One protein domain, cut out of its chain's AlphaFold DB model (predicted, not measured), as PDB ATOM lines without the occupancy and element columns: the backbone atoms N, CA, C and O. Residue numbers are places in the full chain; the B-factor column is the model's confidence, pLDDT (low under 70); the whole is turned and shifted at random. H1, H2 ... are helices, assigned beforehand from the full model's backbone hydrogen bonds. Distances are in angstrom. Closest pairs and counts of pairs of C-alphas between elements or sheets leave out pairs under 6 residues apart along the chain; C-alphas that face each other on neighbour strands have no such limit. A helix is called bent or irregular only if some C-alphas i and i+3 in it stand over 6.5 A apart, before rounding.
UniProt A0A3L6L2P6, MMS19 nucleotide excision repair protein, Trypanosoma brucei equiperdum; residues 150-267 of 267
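This is residues 150 to 267 of the 267 residues of the protein "MMS19 nucleotide excision repair protein" of Trypanosoma brucei equiperdum (UniProt A0A3L6L2P6). A flat domain of helices: H2 forms a small up-and-down bundle with H1 and H3, each running against the one before, H4 packs along H2, and H5 packs with its residues 239 to 242 on H3. A long link, residues 207 to 222, and a tail, residues 252 to 267, of which 254 to 267 are of low confidence, complete it. The printed part has 118 residues with five named helices, H1 to H5 in chain order, and no named strand: all helix. It is compact, radius of gyration of the C-alphas 14.5 A, spanning 39 by 36 by 20 A.

Find C-alpha 172 at (-30.425, 30.838, -44.790); from there H2, the longest helix, runs 24.5 A to residue 188. H1 is residues 156 to 166, 15.4 A. H3, residues 191 to 206, spans 20.1 A; H4, residues 223 to 234, 16.2 A. H5, residues 237 to 251, spans 20.8 A and ends at (-28.276, 5.991, -49.318). H3 and H5 are irregular: C-alphas 196 and 199 are 7.8 A apart, C-alphas 238 and 241 7.9 A. H3 has a kink of 62 degrees near residue 198.

H2 touches H4, the same way at a shallow tilt of 23 degrees; look at the closest C-alphas, His 183 and Cys 233, 5.3 A. H3 is the hub, touching the four other helices. It forms a hairpin with H2, closest C-alphas Leu 179 and Ile 205, 7.3 A. H1 and H4 are apart. Every O i to N i+4 pair is within hydrogen-bond range in H1 and H4, against 12 of 13 in H2, 8 of 12 in H3 and 8 of 11 in H5.

The printed part has no cut. The link from H3 to H4 is long. Residues 254 to 267 are under 70 in pLDDT.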
ATOM      1  N   THR A 150      -5.988  36.513 -50.964       98.12
ATOM      2  CA  THR A 150      -5.511  36.344 -49.585       98.12
ATOM      3  C   THR A 150      -5.138  34.904 -49.237       98.12
ATOM      4  O   THR A 150      -4.545  34.670 -48.185       98.12
ATOM      5  N   ALA A 151      -5.423  33.935 -50.113       97.62
ATOM      6  CA  ALA A 151      -5.216  32.512 -49.839       97.62
ATOM      7  C   ALA A 151      -3.762  32.150 -49.499       97.62
ATOM      8  O   ALA A 151      -3.514  31.234 -48.718       97.62
ATOM      9  N   THR A 152      -2.794  32.907 -50.026       97.12
ATOM     10  CA  THR A 152      -1.365  32.734 -49.701       97.12
ATOM     11  C   THR A 152      -1.019  33.058 -48.243       97.12
ATOM     12  O   THR A 152       0.047  32.666 -47.774       97.12
ATOM     13  N   TRP A 153      -1.904  33.746 -47.519       98.06
ATOM     14  CA  TRP A 153      -1.757  34.076 -46.097       98.06
ATOM     15  C   TRP A 153      -2.575  33.159 -45.188       98.06
ATOM     16  O   TRP A 153      -2.552  33.323 -43.967       98.06
ATOM     17  N   PHE A 154      -3.309  32.198 -45.753       98.19
ATOM     18  CA  PHE A 154      -4.048  31.245 -44.943       98.19
ATOM     19  C   PHE A 154      -3.069  30.368 -44.172       98.19
ATOM     20  O   PHE A 154      -2.131  29.794 -44.715       98.19
ATOM     21  N   THR A 155      -3.327  30.258 -42.878       97.88
ATOM     22  CA  THR A 155      -2.626  29.359 -41.968       97.88
ATOM     23  C   THR A 155      -3.651  28.449 -41.308       97.88
ATOM     24  O   THR A 155      -4.834  28.788 -41.239       97.88
ATOM     25  N   THR A 156      -3.225  27.297 -40.793       98.19
ATOM     26  CA  THR A 156      -4.132  26.379 -40.092       98.19
ATOM     27  C   THR A 156      -4.846  27.082 -38.924       98.19
ATOM     28  O   THR A 156      -6.070  26.977 -38.854       98.19
ATOM     29  N   PRO A 157      -4.176  27.901 -38.079       97.62
ATOM     30  CA  PRO A 157      -4.862  28.686 -37.049       97.62
ATOM     31  C   PRO A 157      -5.881  29.690 -37.600       97.62
ATOM     32  O   PRO A 157      -6.947  29.867 -37.012       97.62
ATOM     33  N   PHE A 158      -5.588  30.348 -38.727       97.81
ATOM     34  CA  PHE A 158      -6.554  31.235 -39.378       97.81
ATOM     35  C   PHE A 158      -7.798  30.463 -39.831       97.81
ATOM     36  O   PHE A 158      -8.914  30.857 -39.500       97.81
ATOM     37  N   LEU A 159      -7.616  29.333 -40.520       98.25
ATOM     38  CA  LEU A 159      -8.727  28.500 -40.985       98.25
ATOM     39  C   LEU A 159      -9.557  27.940 -39.821       98.25
ATOM     40  O   LEU A 159     -10.779  27.952 -39.896       98.25
ATOM     41  N   GLN A 160      -8.945  27.564 -38.696       97.62
ATOM     42  CA  GLN A 160      -9.685  27.169 -37.487       97.62
ATOM     43  C   GLN A 160     -10.605  28.284 -36.969       97.62
ATOM     44  O   GLN A 160     -11.757  28.034 -36.607       97.62
ATOM     45  N   VAL A 161     -10.117  29.526 -36.949       97.12
ATOM     46  CA  VAL A 161     -10.915  30.691 -36.532       97.12
ATOM     47  C   VAL A 161     -12.057  30.954 -37.515       97.12
ATOM     48  O   VAL A 161     -13.183  31.230 -37.093       97.12
ATOM     49  N   VAL A 162     -11.793  30.837 -38.818       97.75
ATOM     50  CA  VAL A 162     -12.813  30.996 -39.861       97.75
ATOM     51  C   VAL A 162     -13.878  29.904 -39.749       97.75
ATOM     52  O   VAL A 162     -15.061  30.231 -39.718       97.75
ATOM     53  N   LEU A 163     -13.486  28.635 -39.594       97.69
ATOM     54  CA  LEU A 163     -14.412  27.520 -39.387       97.69
ATOM     55  C   LEU A 163     -15.307  27.762 -38.170       97.69
ATOM     56  O   LEU A 163     -16.525  27.749 -38.299       97.69
ATOM     57  N   LYS A 164     -14.719  28.088 -37.014       96.19
ATOM     58  CA  LYS A 164     -15.471  28.402 -35.787       96.19
ATOM     59  C   LYS A 164     -16.448  29.571 -35.967       96.19
ATOM     60  O   LYS A 164     -17.469  29.638 -35.287       96.19
ATOM     61  N   SER A 165     -16.127  30.514 -36.850       95.50
ATOM     62  CA  SER A 165     -16.985  31.666 -37.129       95.50
ATOM     63  C   SER A 165     -18.192  31.312 -38.001       95.50
ATOM     64  O   SER A 165     -19.203  32.008 -37.926       95.50
ATOM     65  N   MET A 166     -18.103  30.255 -38.811       94.75
ATOM     66  CA  MET A 166     -19.125  29.852 -39.786       94.75
ATOM     67  C   MET A 166     -19.929  28.620 -39.367       94.75
ATOM     68  O   MET A 166     -21.057  28.454 -39.825       94.75
ATOM     69  N   ASP A 167     -19.351  27.755 -38.532       90.31
ATOM     70  CA  ASP A 167     -19.993  26.510 -38.124       90.31
ATOM     71  C   ASP A 167     -21.313  26.787 -37.391       90.31
ATOM     72  O   ASP A 167     -21.470  27.808 -36.723       90.31
ATOM     73  N   GLU A 168     -22.275  25.877 -37.535       89.00
ATOM     74  CA  GLU A 168     -23.610  25.975 -36.917       89.00
ATOM     75  C   GLU A 168     -24.486  27.147 -37.389       89.00
ATOM     76  O   GLU A 168     -25.494  27.466 -36.754       89.00
ATOM     77  N   GLU A 169     -24.181  27.748 -38.541       93.88
ATOM     78  CA  GLU A 169     -25.044  28.762 -39.138       93.88
ATOM     79  C   GLU A 169     -26.418  28.188 -39.524       93.88
ATOM     80  O   GLU A 169     -26.504  27.223 -40.282       93.88
ATOM     81  N   ASN A 170     -27.490  28.816 -39.035       90.38
ATOM     82  CA  ASN A 170     -28.874  28.376 -39.253       90.38
ATOM     83  C   ASN A 170     -29.706  29.390 -40.052       90.38
ATOM     84  O   ASN A 170     -30.807  29.069 -40.495       90.38
ATOM     85  N   GLU A 171     -29.202  30.610 -40.250       92.56
ATOM     86  CA  GLU A 171     -29.893  31.633 -41.035       92.56
ATOM     87  C   GLU A 171     -29.616  31.443 -42.530       92.56
ATOM     88  O   GLU A 171     -28.454  31.519 -42.927       92.56
ATOM     89  N   PRO A 172     -30.634  31.244 -43.394       93.00
ATOM     90  CA  PRO A 172     -30.425  30.838 -44.790       93.00
ATOM     91  C   PRO A 172     -29.501  31.761 -45.594       93.00
ATOM     92  O   PRO A 172     -28.663  31.293 -46.365       93.00
ATOM     93  N   GLU A 173     -29.626  33.078 -45.405       94.12
ATOM     94  CA  GLU A 173     -28.781  34.071 -46.082       94.12
ATOM     95  C   GLU A 173     -27.324  34.027 -45.609       94.12
ATOM     96  O   GLU A 173     -26.411  34.221 -46.410       94.12
ATOM     97  N   LEU A 174     -27.092  33.755 -44.324       95.81
ATOM     98  CA  LEU A 174     -25.744  33.639 -43.774       95.81
ATOM     99  C   LEU A 174     -25.132  32.274 -44.090       95.81
ATOM    100  O   LEU A 174     -23.952  32.208 -44.417       95.81
ATOM    101  N   LEU A 175     -25.936  31.210 -44.099       95.81
ATOM    102  CA  LEU A 175     -25.507  29.866 -44.472       95.81
ATOM    103  C   LEU A 175     -25.024  29.823 -45.923       95.81
ATOM    104  O   LEU A 175     -23.993  29.223 -46.215       95.81
ATOM    105  N   MET A 176     -25.719  30.509 -46.833       96.06
ATOM    106  CA  MET A 176     -25.241  30.702 -48.206       96.06
ATOM    107  C   MET A 176     -23.829  31.303 -48.228       96.06
ATOM    108  O   MET A 176     -22.946  30.761 -48.888       96.06
ATOM    109  N   ARG A 177     -23.592  32.375 -47.458       97.00
ATOM    110  CA  ARG A 177     -22.269  33.020 -47.363       97.00
ATOM    111  C   ARG A 177     -21.223  32.097 -46.736       97.00
ATOM    112  O   ARG A 177     -20.094  32.065 -47.211       97.00
ATOM    113  N   ALA A 178     -21.585  31.336 -45.705       97.69
ATOM    114  CA  ALA A 178     -20.711  30.346 -45.080       97.69
ATOM    115  C   ALA A 178     -20.279  29.264 -46.079       97.69
ATOM    116  O   ALA A 178     -19.093  28.978 -46.211       97.69
ATOM    117  N   LEU A 179     -21.223  28.700 -46.836       97.56
ATOM    118  CA  LEU A 179     -20.934  27.673 -47.839       97.56
ATOM    119  C   LEU A 179     -20.103  28.233 -49.007       97.56
ATOM    120  O   LEU A 179     -19.190  27.564 -49.486       97.56
ATOM    121  N   GLU A 180     -20.337  29.478 -49.428       97.38
ATOM    122  CA  GLU A 180     -19.465  30.167 -50.392       97.38
ATOM    123  C   GLU A 180     -18.025  30.300 -49.872       97.38
ATOM    124  O   GLU A 180     -17.076  30.007 -50.602       97.38
ATOM    125  N   LEU A 181     -17.846  30.680 -48.603       98.38
ATOM    126  CA  LEU A 181     -16.533  30.761 -47.959       98.38
ATOM    127  C   LEU A 181     -15.859  29.383 -47.863       98.38
ATOM    128  O   LEU A 181     -14.682  29.263 -48.205       98.38
ATOM    129  N   HIS A 182     -16.595  28.332 -47.486       98.38
ATOM    130  CA  HIS A 182     -16.100  26.951 -47.518       98.38
ATOM    131  C   HIS A 182     -15.589  26.558 -48.907       98.38
ATOM    132  O   HIS A 182     -14.523  25.952 -49.021       98.38
ATOM    133  N   HIS A 183     -16.323  26.915 -49.962       97.94
ATOM    134  CA  HIS A 183     -15.926  26.615 -51.334       97.94
ATOM    135  C   HIS A 183     -14.652  27.368 -51.747       97.94
ATOM    136  O   HIS A 183     -13.762  26.769 -52.352       97.94
ATOM    137  N   ILE A 184     -14.521  28.650 -51.385       98.19
ATOM    138  CA  ILE A 184     -13.305  29.446 -51.630       98.19
ATOM    139  C   ILE A 184     -12.106  28.822 -50.908       98.19
ATOM    140  O   ILE A 184     -11.061  28.620 -51.524       98.19
ATOM    141  N   ILE A 185     -12.258  28.464 -49.630       98.38
ATOM    142  CA  ILE A 185     -11.192  27.839 -48.836       98.38
ATOM    143  C   ILE A 185     -10.773  26.511 -49.466       98.38
ATOM    144  O   ILE A 185      -9.588  26.307 -49.708       98.38
ATOM    145  N   ALA A 186     -11.729  25.649 -49.816       97.75
ATOM    146  CA  ALA A 186     -11.437  24.371 -50.459       97.75
ATOM    147  C   ALA A 186     -10.717  24.534 -51.810       97.75
ATOM    148  O   ALA A 186      -9.911  23.681 -52.176       97.75
ATOM    149  N   SER A 187     -10.998  25.621 -52.535       97.81
ATOM    150  CA  SER A 187     -10.430  25.892 -53.861       97.81
ATOM    151  C   SER A 187      -9.011  26.462 -53.817       97.81
ATOM    152  O   SER A 187      -8.260  26.272 -54.774       97.81
ATOM    153  N   TYR A 188      -8.657  27.207 -52.764       98.19
ATOM    154  CA  TYR A 188      -7.439  28.028 -52.757       98.19
ATOM    155  C   TYR A 188      -6.512  27.823 -51.556       98.19
ATOM    156  O   TYR A 188      -5.353  28.227 -51.640       98.19
ATOM    157  N   ALA A 189      -6.967  27.217 -50.456       97.44
ATOM    158  CA  ALA A 189      -6.081  26.910 -49.338       97.44
ATOM    159  C   ALA A 189      -4.999  25.907 -49.765       97.44
ATOM    160  O   ALA A 189      -5.269  24.953 -50.498       97.44
ATOM    161  N   GLY A 190      -3.769  26.113 -49.288       96.44
ATOM    162  CA  GLY A 190      -2.680  25.167 -49.515       96.44
ATOM    163  C   GLY A 190      -2.978  23.810 -48.874       96.44
ATOM    164  O   GLY A 190      -3.533  23.752 -47.775       96.44
ATOM    165  N   GLU A 191      -2.574  22.726 -49.538       94.50
ATOM    166  CA  GLU A 191      -2.821  21.349 -49.085       94.50
ATOM    167  C   GLU A 191      -2.323  21.126 -47.649       94.50
ATOM    168  O   GLU A 191      -3.106  20.732 -46.790       94.50
ATOM    169  N   ASP A 192      -1.083  21.522 -47.343       95.94
ATOM    170  CA  ASP A 192      -0.495  21.406 -45.997       95.94
ATOM    171  C   ASP A 192      -1.277  22.177 -44.922       95.94
ATOM    172  O   ASP A 192      -1.305  21.793 -43.754       95.94
ATOM    173  N   THR A 193      -1.919  23.282 -45.309       96.88
ATOM    174  CA  THR A 193      -2.696  24.130 -44.392       96.88
ATOM    175  C   THR A 193      -4.062  23.521 -44.096       96.88
ATOM    176  O   THR A 193      -4.544  23.604 -42.964       96.88
ATOM    177  N   MET A 194      -4.675  22.921 -45.119       96.88
ATOM    178  CA  MET A 194      -6.026  22.375 -45.085       96.88
ATOM    179  C   MET A 194      -6.074  20.941 -44.550       96.88
ATOM    180  O   MET A 194      -7.032  20.575 -43.874       96.88
ATOM    181  N   GLN A 195      -5.042  20.136 -44.813       96.50
ATOM    182  CA  GLN A 195      -4.999  18.716 -44.463       96.50
ATOM    183  C   GLN A 195      -5.323  18.423 -42.984       96.50
ATOM    184  O   GLN A 195      -6.098  17.499 -42.738       96.50
ATOM    185  N   PRO A 196      -4.829  19.194 -41.991       97.81
ATOM    186  CA  PRO A 196      -5.166  18.967 -40.583       97.81
ATOM    187  C   PRO A 196      -6.633  19.241 -40.229       97.81
ATOM    188  O   PRO A 196      -7.094  18.783 -39.192       97.81
ATOM    189  N   LEU A 197      -7.349  20.005 -41.060       98.00
ATOM    190  CA  LEU A 197      -8.720  20.471 -40.816       98.00
ATOM    191  C   LEU A 197      -9.733  19.840 -41.777       98.00
ATOM    192  O   LEU A 197     -10.906  20.210 -41.768       98.00
ATOM    193  N   LEU A 198      -9.281  18.924 -42.637       97.31
ATOM    194  CA  LEU A 198     -10.070  18.380 -43.737       97.31
ATOM    195  C   LEU A 198     -11.376  17.743 -43.246       97.31
ATOM    196  O   LEU A 198     -12.439  18.010 -43.809       97.31
ATOM    197  N   GLU A 199     -11.294  16.934 -42.187       96.62
ATOM    198  CA  GLU A 199     -12.455  16.280 -41.576       96.62
ATOM    199  C   GLU A 199     -13.387  17.296 -40.907       96.62
ATOM    200  O   GLU A 199     -14.583  17.268 -41.168       96.62
ATOM    201  N   GLU A 200     -12.857  18.253 -40.137       97.88
ATOM    202  CA  GLU A 200     -13.666  19.270 -39.443       97.88
ATOM    203  C   GLU A 200     -14.452  20.156 -40.425       97.88
ATOM    204  O   GLU A 200     -15.641  20.430 -40.238       97.88
ATOM    205  N   TYR A 201     -13.811  20.570 -41.520       97.94
ATOM    206  CA  TYR A 201     -14.478  21.323 -42.578       97.94
ATOM    207  C   TYR A 201     -15.535  20.487 -43.299       97.94
ATOM    208  O   TYR A 201     -16.620  20.996 -43.595       97.94
ATOM    209  N   PHE A 202     -15.242  19.216 -43.586       97.44
ATOM    210  CA  PHE A 202     -16.217  18.331 -44.213       97.44
ATOM    211  C   PHE A 202     -17.409  18.050 -43.288       97.44
ATOM    212  O   PHE A 202     -18.548  18.040 -43.753       97.44
ATOM    213  N   ASP A 203     -17.184  17.870 -41.990       96.56
ATOM    214  CA  ASP A 203     -18.236  17.678 -40.991       96.56
ATOM    215  C   ASP A 203     -19.157  18.899 -40.913       96.56
ATOM    216  O   ASP A 203     -20.383  18.747 -40.964       96.56
ATOM    217  N   SER A 204     -18.588  20.109 -40.901       96.12
ATOM    218  CA  SER A 204     -19.370  21.347 -40.923       96.12
ATOM    219  C   SER A 204     -20.259  21.431 -42.171       96.12
ATOM    220  O   SER A 204     -21.475  21.595 -42.052       96.12
ATOM    221  N   ILE A 205     -19.709  21.180 -43.366       96.00
ATOM    222  CA  ILE A 205     -20.464  21.181 -44.634       96.00
ATOM    223  C   ILE A 205     -21.533  20.076 -44.650       96.00
ATOM    224  O   ILE A 205     -22.700  20.315 -44.971       96.00
ATOM    225  N   SER A 206     -21.152  18.843 -44.320       95.38
ATOM    226  CA  SER A 206     -22.010  17.662 -44.453       95.38
ATOM    227  C   SER A 206     -23.159  17.632 -43.439       95.38
ATOM    228  O   SER A 206     -24.170  16.967 -43.686       95.38
ATOM    229  N   SER A 207     -23.061  18.403 -42.349       93.44
ATOM    230  CA  SER A 207     -24.138  18.593 -41.367       93.44
ATOM    231  C   SER A 207     -25.424  19.189 -41.967       93.44
ATOM    232  O   SER A 207     -26.519  18.967 -41.441       93.44
ATOM    233  N   TYR A 208     -25.314  19.872 -43.113       93.12
ATOM    234  CA  TYR A 208     -26.438  20.455 -43.851       93.12
ATOM    235  C   TYR A 208     -27.063  19.506 -44.889       93.12
ATOM    236  O   TYR A 208     -28.015  19.885 -45.576       93.12
ATOM    237  N   PHE A 209     -26.556  18.273 -45.026       91.38
ATOM    238  CA  PHE A 209     -27.091  17.269 -45.948       91.38
ATOM    239  C   PHE A 209     -28.068  16.290 -45.253       91.38
ATOM    240  O   PHE A 209     -27.721  15.718 -44.216       91.38
ATOM    241  N   PRO A 210     -29.232  15.973 -45.860       89.06
ATOM    242  CA  PRO A 210     -29.792  16.590 -47.063       89.06
ATOM    243  C   PRO A 210     -30.421  17.961 -46.760       89.06
ATOM    244  O   PRO A 210     -30.857  18.213 -45.642       89.06
ATOM    245  N   VAL A 211     -30.542  18.823 -47.775       87.88
ATOM    246  CA  VAL A 211     -31.219  20.123 -47.625       87.88
ATOM    247  C   VAL A 211     -32.722  19.914 -47.419       87.88
ATOM    248  O   VAL A 211     -33.469  19.644 -48.369       87.88
ATOM    249  N   VAL A 212     -33.171  20.077 -46.177       85.25
ATOM    250  CA  VAL A 212     -34.583  20.097 -45.781       85.25
ATOM    251  C   VAL A 212     -34.939  21.539 -45.419       85.25
ATOM    252  O   VAL A 212     -34.632  22.017 -44.339       85.25
ATOM    253  N   PHE A 213     -35.520  22.273 -46.367       84.62
ATOM    254  CA  PHE A 213     -35.795  23.699 -46.205       84.62
ATOM    255  C   PHE A 213     -37.155  24.061 -46.792       84.62
ATOM    256  O   PHE A 213     -37.419  23.777 -47.967       84.62
ATOM    257  N   SER A 214     -37.975  24.714 -45.975       85.38
ATOM    258  CA  SER A 214     -39.223  25.359 -46.372       85.38
ATOM    259  C   SER A 214     -39.016  26.870 -46.327       85.38
ATOM    260  O   SER A 214     -38.796  27.429 -45.258       85.38
ATOM    261  N   GLN A 215     -39.053  27.535 -47.484       87.31
ATOM    262  CA  GLN A 215     -38.714  28.956 -47.582       87.31
ATOM    263  C   GLN A 215     -39.713  29.831 -46.806       87.31
ATOM    264  O   GLN A 215     -40.885  29.890 -47.193       87.31
ATOM    265  N   PRO A 216     -39.277  30.551 -45.753       85.44
ATOM    266  CA  PRO A 216     -40.149  31.472 -45.037       85.44
ATOM    267  C   PRO A 216     -40.558  32.658 -45.918       85.44
ATOM    268  O   PRO A 216     -39.811  33.086 -46.804       85.44
ATOM    269  N   HIS A 217     -41.720  33.250 -45.637       84.81
ATOM    270  CA  HIS A 217     -42.150  34.480 -46.304       84.81
ATOM    271  C   HIS A 217     -41.113  35.599 -46.117       84.81
ATOM    272  O   HIS A 217     -40.728  35.919 -44.997       84.81
ATOM    273  N   GLY A 218     -40.677  36.205 -47.224       84.75
ATOM    274  CA  GLY A 218     -39.683  37.285 -47.222       84.75
ATOM    275  C   GLY A 218     -38.219  36.826 -47.228       84.75
ATOM    276  O   GLY A 218     -37.342  37.669 -47.402       84.75
ATOM    277  N   CYS A 219     -37.938  35.522 -47.107       88.56
ATOM    278  CA  CYS A 219     -36.588  34.989 -47.283       88.56
ATOM    279  C   CYS A 219     -36.177  35.067 -48.758       88.56
ATOM    280  O   CYS A 219     -36.928  34.636 -49.635       88.56
ATOM    281  N   LYS A 220     -34.983  35.592 -49.049       91.50
ATOM    282  CA  LYS A 220     -34.477  35.724 -50.428       91.50
ATOM    283  C   LYS A 220     -33.828  34.452 -50.969       91.50
ATOM    284  O   LYS A 220     -33.610  34.356 -52.171       91.50
ATOM    285  N   VAL A 221     -33.507  33.503 -50.092       93.38
ATOM    286  CA  VAL A 221     -32.798  32.264 -50.428       93.38
ATOM    287  C   VAL A 221     -33.799  31.137 -50.635       93.38
ATOM    288  O   VAL A 221     -34.624  30.866 -49.761       93.38
ATOM    289  N   SER A 222     -33.716  30.470 -51.786       93.38
ATOM    290  CA  SER A 222     -34.528  29.292 -52.090       93.38
ATOM    291  C   SER A 222     -33.855  27.991 -51.637       93.38
ATOM    292  O   SER A 222     -32.644  27.925 -51.399       93.38
ATOM    293  N   LYS A 223     -34.637  26.908 -51.574       92.56
ATOM    294  CA  LYS A 223     -34.114  25.553 -51.341       92.56
ATOM    295  C   LYS A 223     -33.097  25.156 -52.412       92.56
ATOM    296  O   LYS A 223     -32.087  24.517 -52.115       92.56
ATOM    297  N   GLU A 224     -33.364  25.528 -53.658       94.69
ATOM    298  CA  GLU A 224     -32.514  25.247 -54.808       94.69
ATOM    299  C   GLU A 224     -31.169  25.971 -54.715       94.69
ATOM    300  O   GLU A 224     -30.151  25.368 -55.063       94.69
ATOM    301  N   ASP A 225     -31.142  27.204 -54.197       95.31
ATOM    302  CA  ASP A 225     -29.899  27.948 -53.962       95.31
ATOM    303  C   ASP A 225     -29.009  27.229 -52.944       95.31
ATOM    304  O   ASP A 225     -27.845  26.946 -53.241       95.31
ATOM    305  N   LEU A 226     -29.582  26.843 -51.796       94.88
ATOM    306  CA  LEU A 226     -28.885  26.103 -50.737       94.88
ATOM    307  C   LEU A 226     -28.381  24.747 -51.237       94.88
ATOM    308  O   LEU A 226     -27.229  24.376 -51.012       94.88
ATOM    309  N   ARG A 227     -29.217  24.012 -51.978       95.00
ATOM    310  CA  ARG A 227     -28.826  22.730 -52.576       95.00
ATOM    311  C   ARG A 227     -27.672  22.903 -53.556       95.00
ATOM    312  O   ARG A 227     -26.761  22.079 -53.552       95.00
ATOM    313  N   ARG A 228     -27.704  23.940 -54.397       96.38
ATOM    314  CA  ARG A 228     -26.655  24.213 -55.386       96.38
ATOM    315  C   ARG A 228     -25.321  24.508 -54.704       96.38
ATOM    316  O   ARG A 228     -24.331  23.878 -55.067       96.38
ATOM    317  N   VAL A 229     -25.291  25.416 -53.725       96.31
ATOM    318  CA  VAL A 229     -24.035  25.787 -53.051       96.31
ATOM    319  C   VAL A 229     -23.490  24.641 -52.192       96.31
ATOM    320  O   VAL A 229     -22.298  24.346 -52.259       96.31
ATOM    321  N   LEU A 230     -24.356  23.906 -51.480       96.44
ATOM    322  CA  LEU A 230     -23.943  22.729 -50.713       96.44
ATOM    323  C   LEU A 230     -23.374  21.641 -51.628       96.44
ATOM    324  O   LEU A 230     -22.330  21.065 -51.329       96.44
ATOM    325  N   SER A 231     -24.026  21.391 -52.769       95.44
ATOM    326  CA  SER A 231     -23.533  20.420 -53.752       95.44
ATOM    327  C   SER A 231     -22.145  20.812 -54.250       95.44
ATOM    328  O   SER A 231     -21.266  19.962 -54.260       95.44
ATOM    329  N   ALA A 232     -21.921  22.087 -54.585       96.38
ATOM    330  CA  ALA A 232     -20.612  22.577 -55.026       96.38
ATOM    331  C   ALA A 232     -19.509  22.400 -53.966       96.38
ATOM    332  O   ALA A 232     -18.354  22.162 -54.315       96.38
ATOM    333  N   CYS A 233     -19.852  22.491 -52.679       96.44
ATOM    334  CA  CYS A 233     -18.922  22.194 -51.591       96.44
ATOM    335  C   CYS A 233     -18.629  20.691 -51.510       96.44
ATOM    336  O   CYS A 233     -17.474  20.281 -51.548       96.44
ATOM    337  N   MET A 234     -19.671  19.860 -51.438       94.94
ATOM    338  CA  MET A 234     -19.532  18.413 -51.247       94.94
ATOM    339  C   MET A 234     -18.873  17.703 -52.438       94.94
ATOM    340  O   MET A 234     -18.212  16.686 -52.245       94.94
ATOM    341  N   THR A 235     -19.040  18.208 -53.662       94.50
ATOM    342  CA  THR A 235     -18.426  17.631 -54.869       94.50
ATOM    343  C   THR A 235     -17.047  18.207 -55.189       94.50
ATOM    344  O   THR A 235     -16.466  17.849 -56.216       94.50
ATOM    345  N   HIS A 236     -16.503  19.082 -54.338       97.06
ATOM    346  CA  HIS A 236     -15.168  19.634 -54.540       97.06
ATOM    347  C   HIS A 236     -14.102  18.515 -54.492       97.06
ATOM    348  O   HIS A 236     -14.171  17.665 -53.598       97.06
ATOM    349  N   PRO A 237     -13.090  18.509 -55.392       95.69
ATOM    350  CA  PRO A 237     -12.069  17.456 -55.461       95.69
ATOM    351  C   PRO A 237     -11.391  17.131 -54.124       95.69
ATOM    352  O   PRO A 237     -11.146  15.964 -53.828       95.69
ATOM    353  N   LEU A 238     -11.171  18.161 -53.299       95.81
ATOM    354  CA  LEU A 238     -10.607  18.058 -51.949       95.81
ATOM    355  C   LEU A 238     -11.327  17.023 -51.061       95.81
ATOM    356  O   LEU A 238     -10.685  16.342 -50.269       95.81
ATOM    357  N   TYR A 239     -12.649  16.881 -51.197       95.88
ATOM    358  CA  TYR A 239     -13.465  16.066 -50.291       95.88
ATOM    359  C   TYR A 239     -13.878  14.710 -50.868       95.88
ATOM    360  O   TYR A 239     -14.573  13.963 -50.182       95.88
ATOM    361  N   LEU A 240     -13.489  14.348 -52.097       92.62
ATOM    362  CA  LEU A 240     -14.028  13.160 -52.783       92.62
ATOM    363  C   LEU A 240     -13.877  11.863 -51.974       92.62
ATOM    364  O   LEU A 240     -14.824  11.078 -51.888       92.62
ATOM    365  N   ASN A 241     -12.722  11.675 -51.331       93.75
ATOM    366  CA  ASN A 241     -12.421  10.479 -50.539       93.75
ATOM    367  C   ASN A 241     -13.304  10.340 -49.288       93.75
ATOM    368  O   ASN A 241     -13.515   9.225 -48.821       93.75
ATOM    369  N   ILE A 242     -13.837  11.448 -48.765       95.56
ATOM    370  CA  ILE A 242     -14.684  11.477 -47.562       95.56
ATOM    371  C   ILE A 242     -16.169  11.535 -47.958       95.56
ATOM    372  O   ILE A 242     -17.017  10.840 -47.394       95.56
ATOM    373  N   CYS A 243     -16.486  12.304 -49.000       95.25
ATOM    374  CA  CYS A 243     -17.840  12.533 -49.484       95.25
ATOM    375  C   CYS A 243     -18.487  11.275 -50.073       95.25
ATOM    376  O   CYS A 243     -19.653  10.997 -49.791       95.25
ATOM    377  N   VAL A 244     -17.750  10.479 -50.859       94.06
ATOM    378  CA  VAL A 244     -18.312   9.265 -51.475       94.06
ATOM    379  C   VAL A 244     -18.755   8.242 -50.416       94.06
ATOM    380  O   VAL A 244     -19.927   7.848 -50.450       94.06
ATOM    381  N   PRO A 245     -17.916   7.843 -49.435       94.12
ATOM    382  CA  PRO A 245     -18.359   6.987 -48.332       94.12
ATOM    383  C   PRO A 245     -19.528   7.580 -47.539       94.12
ATOM    384  O   PRO A 245     -20.473   6.856 -47.210       94.12
ATOM    385  N   PHE A 246     -19.509   8.893 -47.277       93.88
ATOM    386  CA  PHE A 246     -20.605   9.582 -46.597       93.88
ATOM    387  C   PHE A 246     -21.928   9.401 -47.351       93.88
ATOM    388  O   PHE A 246     -22.901   8.918 -46.769       93.88
ATOM    389  N   LEU A 247     -21.979   9.711 -48.649       91.69
ATOM    390  CA  LEU A 247     -23.201   9.604 -49.449       91.69
ATOM    391  C   LEU A 247     -23.708   8.159 -49.544       91.69
ATOM    392  O   LEU A 247     -24.906   7.926 -49.371       91.69
ATOM    393  N   LEU A 248     -22.811   7.187 -49.739       91.19
ATOM    394  CA  LEU A 248     -23.171   5.765 -49.746       91.19
ATOM    395  C   LEU A 248     -23.811   5.340 -48.417       91.19
ATOM    396  O   LEU A 248     -24.831   4.650 -48.422       91.19
ATOM    397  N   SER A 249     -23.273   5.811 -47.286       90.50
ATOM    398  CA  SER A 249     -23.846   5.535 -45.963       90.50
ATOM    399  C   SER A 249     -25.253   6.127 -45.792       90.50
ATOM    400  O   SER A 249     -26.125   5.491 -45.199       90.50
ATOM    401  N   ARG A 250     -25.514   7.315 -46.361       86.00
ATOM    402  CA  ARG A 250     -26.841   7.954 -46.339       86.00
ATOM    403  C   ARG A 250     -27.848   7.211 -47.212       86.00
ATOM    404  O   ARG A 250     -28.996   7.063 -46.805       86.00
ATOM    405  N   MET A 251     -27.424   6.732 -48.381       83.19
ATOM    406  CA  MET A 251     -28.276   5.991 -49.318       83.19
ATOM    407  C   MET A 251     -28.635   4.588 -48.822       83.19
ATOM    408  O   MET A 251     -29.736   4.116 -49.082       83.19
ATOM    409  N   ALA A 252     -27.727   3.927 -48.100       81.69
ATOM    410  CA  ALA A 252     -27.968   2.608 -47.513       81.69
ATOM    411  C   ALA A 252     -28.941   2.640 -46.315       81.69
ATOM    412  O   ALA A 252     -29.349   1.591 -45.817       81.69
ATOM    413  N   SER A 253     -29.315   3.832 -45.840       70.75
ATOM    414  CA  SER A 253     -30.231   4.003 -44.719       70.75
ATOM    415  C   SER A 253     -31.686   3.728 -45.104       70.75
ATOM    416  O   SER A 253     -32.198   4.374 -46.021       70.75
ATOM    417  N   PRO A 254     -32.417   2.887 -44.349       61.38
ATOM    418  CA  PRO A 254     -33.855   2.685 -44.548       61.38
ATOM    419  C   PRO A 254     -34.696   3.943 -44.251       61.38
ATOM    420  O   PRO A 254     -35.858   4.009 -44.643       61.38
ATOM    421  N   HIS A 255     -34.111   4.966 -43.614       57.31
ATOM    422  CA  HIS A 255     -34.704   6.294 -43.450       57.31
ATOM    423  C   HIS A 255     -33.694   7.385 -43.850       57.31
ATOM    424  O   HIS A 255     -32.867   7.789 -43.026       57.31
ATOM    425  N   PRO A 256     -33.763   7.912 -45.088       52.19
ATOM    426  CA  PRO A 256     -32.833   8.935 -45.581       52.19
ATOM    427  C   PRO A 256     -32.836  10.244 -44.770       52.19
ATOM    428  O   PRO A 256     -31.872  11.000 -44.828       52.19
ATOM    429  N   LEU A 257     -33.905  10.510 -44.007       52.59
ATOM    430  CA  LEU A 257     -34.127  11.762 -43.268       52.59
ATOM    431  C   LEU A 257     -33.749  11.707 -41.774       52.59
ATOM    432  O   LEU A 257     -33.755  12.747 -41.128       52.59
ATOM    433  N   LEU A 258     -33.436  10.531 -41.210       44.03
ATOM    434  CA  LEU A 258     -33.232  10.356 -39.755       44.03
ATOM    435  C   LEU A 258     -31.769  10.166 -39.323       44.03
ATOM    436  O   LEU A 258     -31.506  10.034 -38.131       44.03
ATOM    437  N   LEU A 259     -30.810  10.119 -40.255       45.12
ATOM    438  CA  LEU A 259     -29.412   9.837 -39.906       45.12
ATOM    439  C   LEU A 259     -28.514  11.070 -39.777       45.12
ATOM    440  O   LEU A 259     -27.385  10.922 -39.294       45.12
ATOM    441  N   SER A 260     -28.914  12.265 -40.214       43.34
ATOM    442  CA  SER A 260     -28.150  13.443 -39.799       43.34
ATOM    443  C   SER A 260     -28.262  13.514 -38.279       43.34
ATOM    444  O   SER A 260     -29.348  13.392 -37.712       43.34
ATOM    445  N   ARG A 261     -27.121  13.627 -37.596       42.06
ATOM    446  CA  ARG A 261     -27.090  14.002 -36.183       42.06
ATOM    447  C   ARG A 261     -27.718  15.398 -36.107       42.06
ATOM    448  O   ARG A 261     -26.993  16.367 -36.240       42.06
ATOM    449  N   ASN A 262     -29.048  15.468 -36.010       42.78
ATOM    450  CA  ASN A 262     -29.880  16.637 -36.313       42.78
ATOM    451  C   ASN A 262     -29.612  17.242 -37.710       42.78
ATOM    452  O   ASN A 262     -28.592  17.901 -37.896       42.78
ATOM    453  N   PRO A 263     -30.514  17.101 -38.704       51.34
ATOM    454  CA  PRO A 263     -30.445  17.961 -39.881       51.34
ATOM    455  C   PRO A 263     -30.547  19.407 -39.381       51.34
ATOM    456  O   PRO A 263     -31.569  19.781 -38.807       51.34
ATOM    457  N   ARG A 264     -29.469  20.194 -39.518       60.94
ATOM    458  CA  ARG A 264     -29.412  21.558 -38.955       60.94
ATOM    459  C   ARG A 264     -30.435  22.494 -39.613       60.94
ATOM    460  O   ARG A 264     -30.890  23.443 -38.991       60.94
ATOM    461  N   MET A 265     -30.892  22.164 -40.824       51.66
ATOM    462  CA  MET A 265     -32.099  22.743 -41.409       51.66
ATOM    463  C   MET A 265     -33.281  21.789 -41.229       51.66
ATOM    464  O   MET A 265     -33.453  20.845 -41.992       51.66
ATOM    465  N   CYS A 266     -34.084  22.045 -40.201       39.25
ATOM    466  CA  CYS A 266     -35.425  21.497 -40.029       39.25
ATOM    467  C   CYS A 266     -36.368  22.683 -39.811       39.25
ATOM    468  O   CYS A 266     -36.573  23.098 -38.672       39.25
ATOM    469  N   PHE A 267     -36.905  23.237 -40.898       42.28
ATOM    470  CA  PHE A 267     -38.015  24.190 -40.866       42.28
ATOM    471  C   PHE A 267     -39.094  23.765 -41.863       42.28
ATOM    472  O   PHE A 267     -38.759  23.524 -43.053       42.28
TER     473      PHE A 267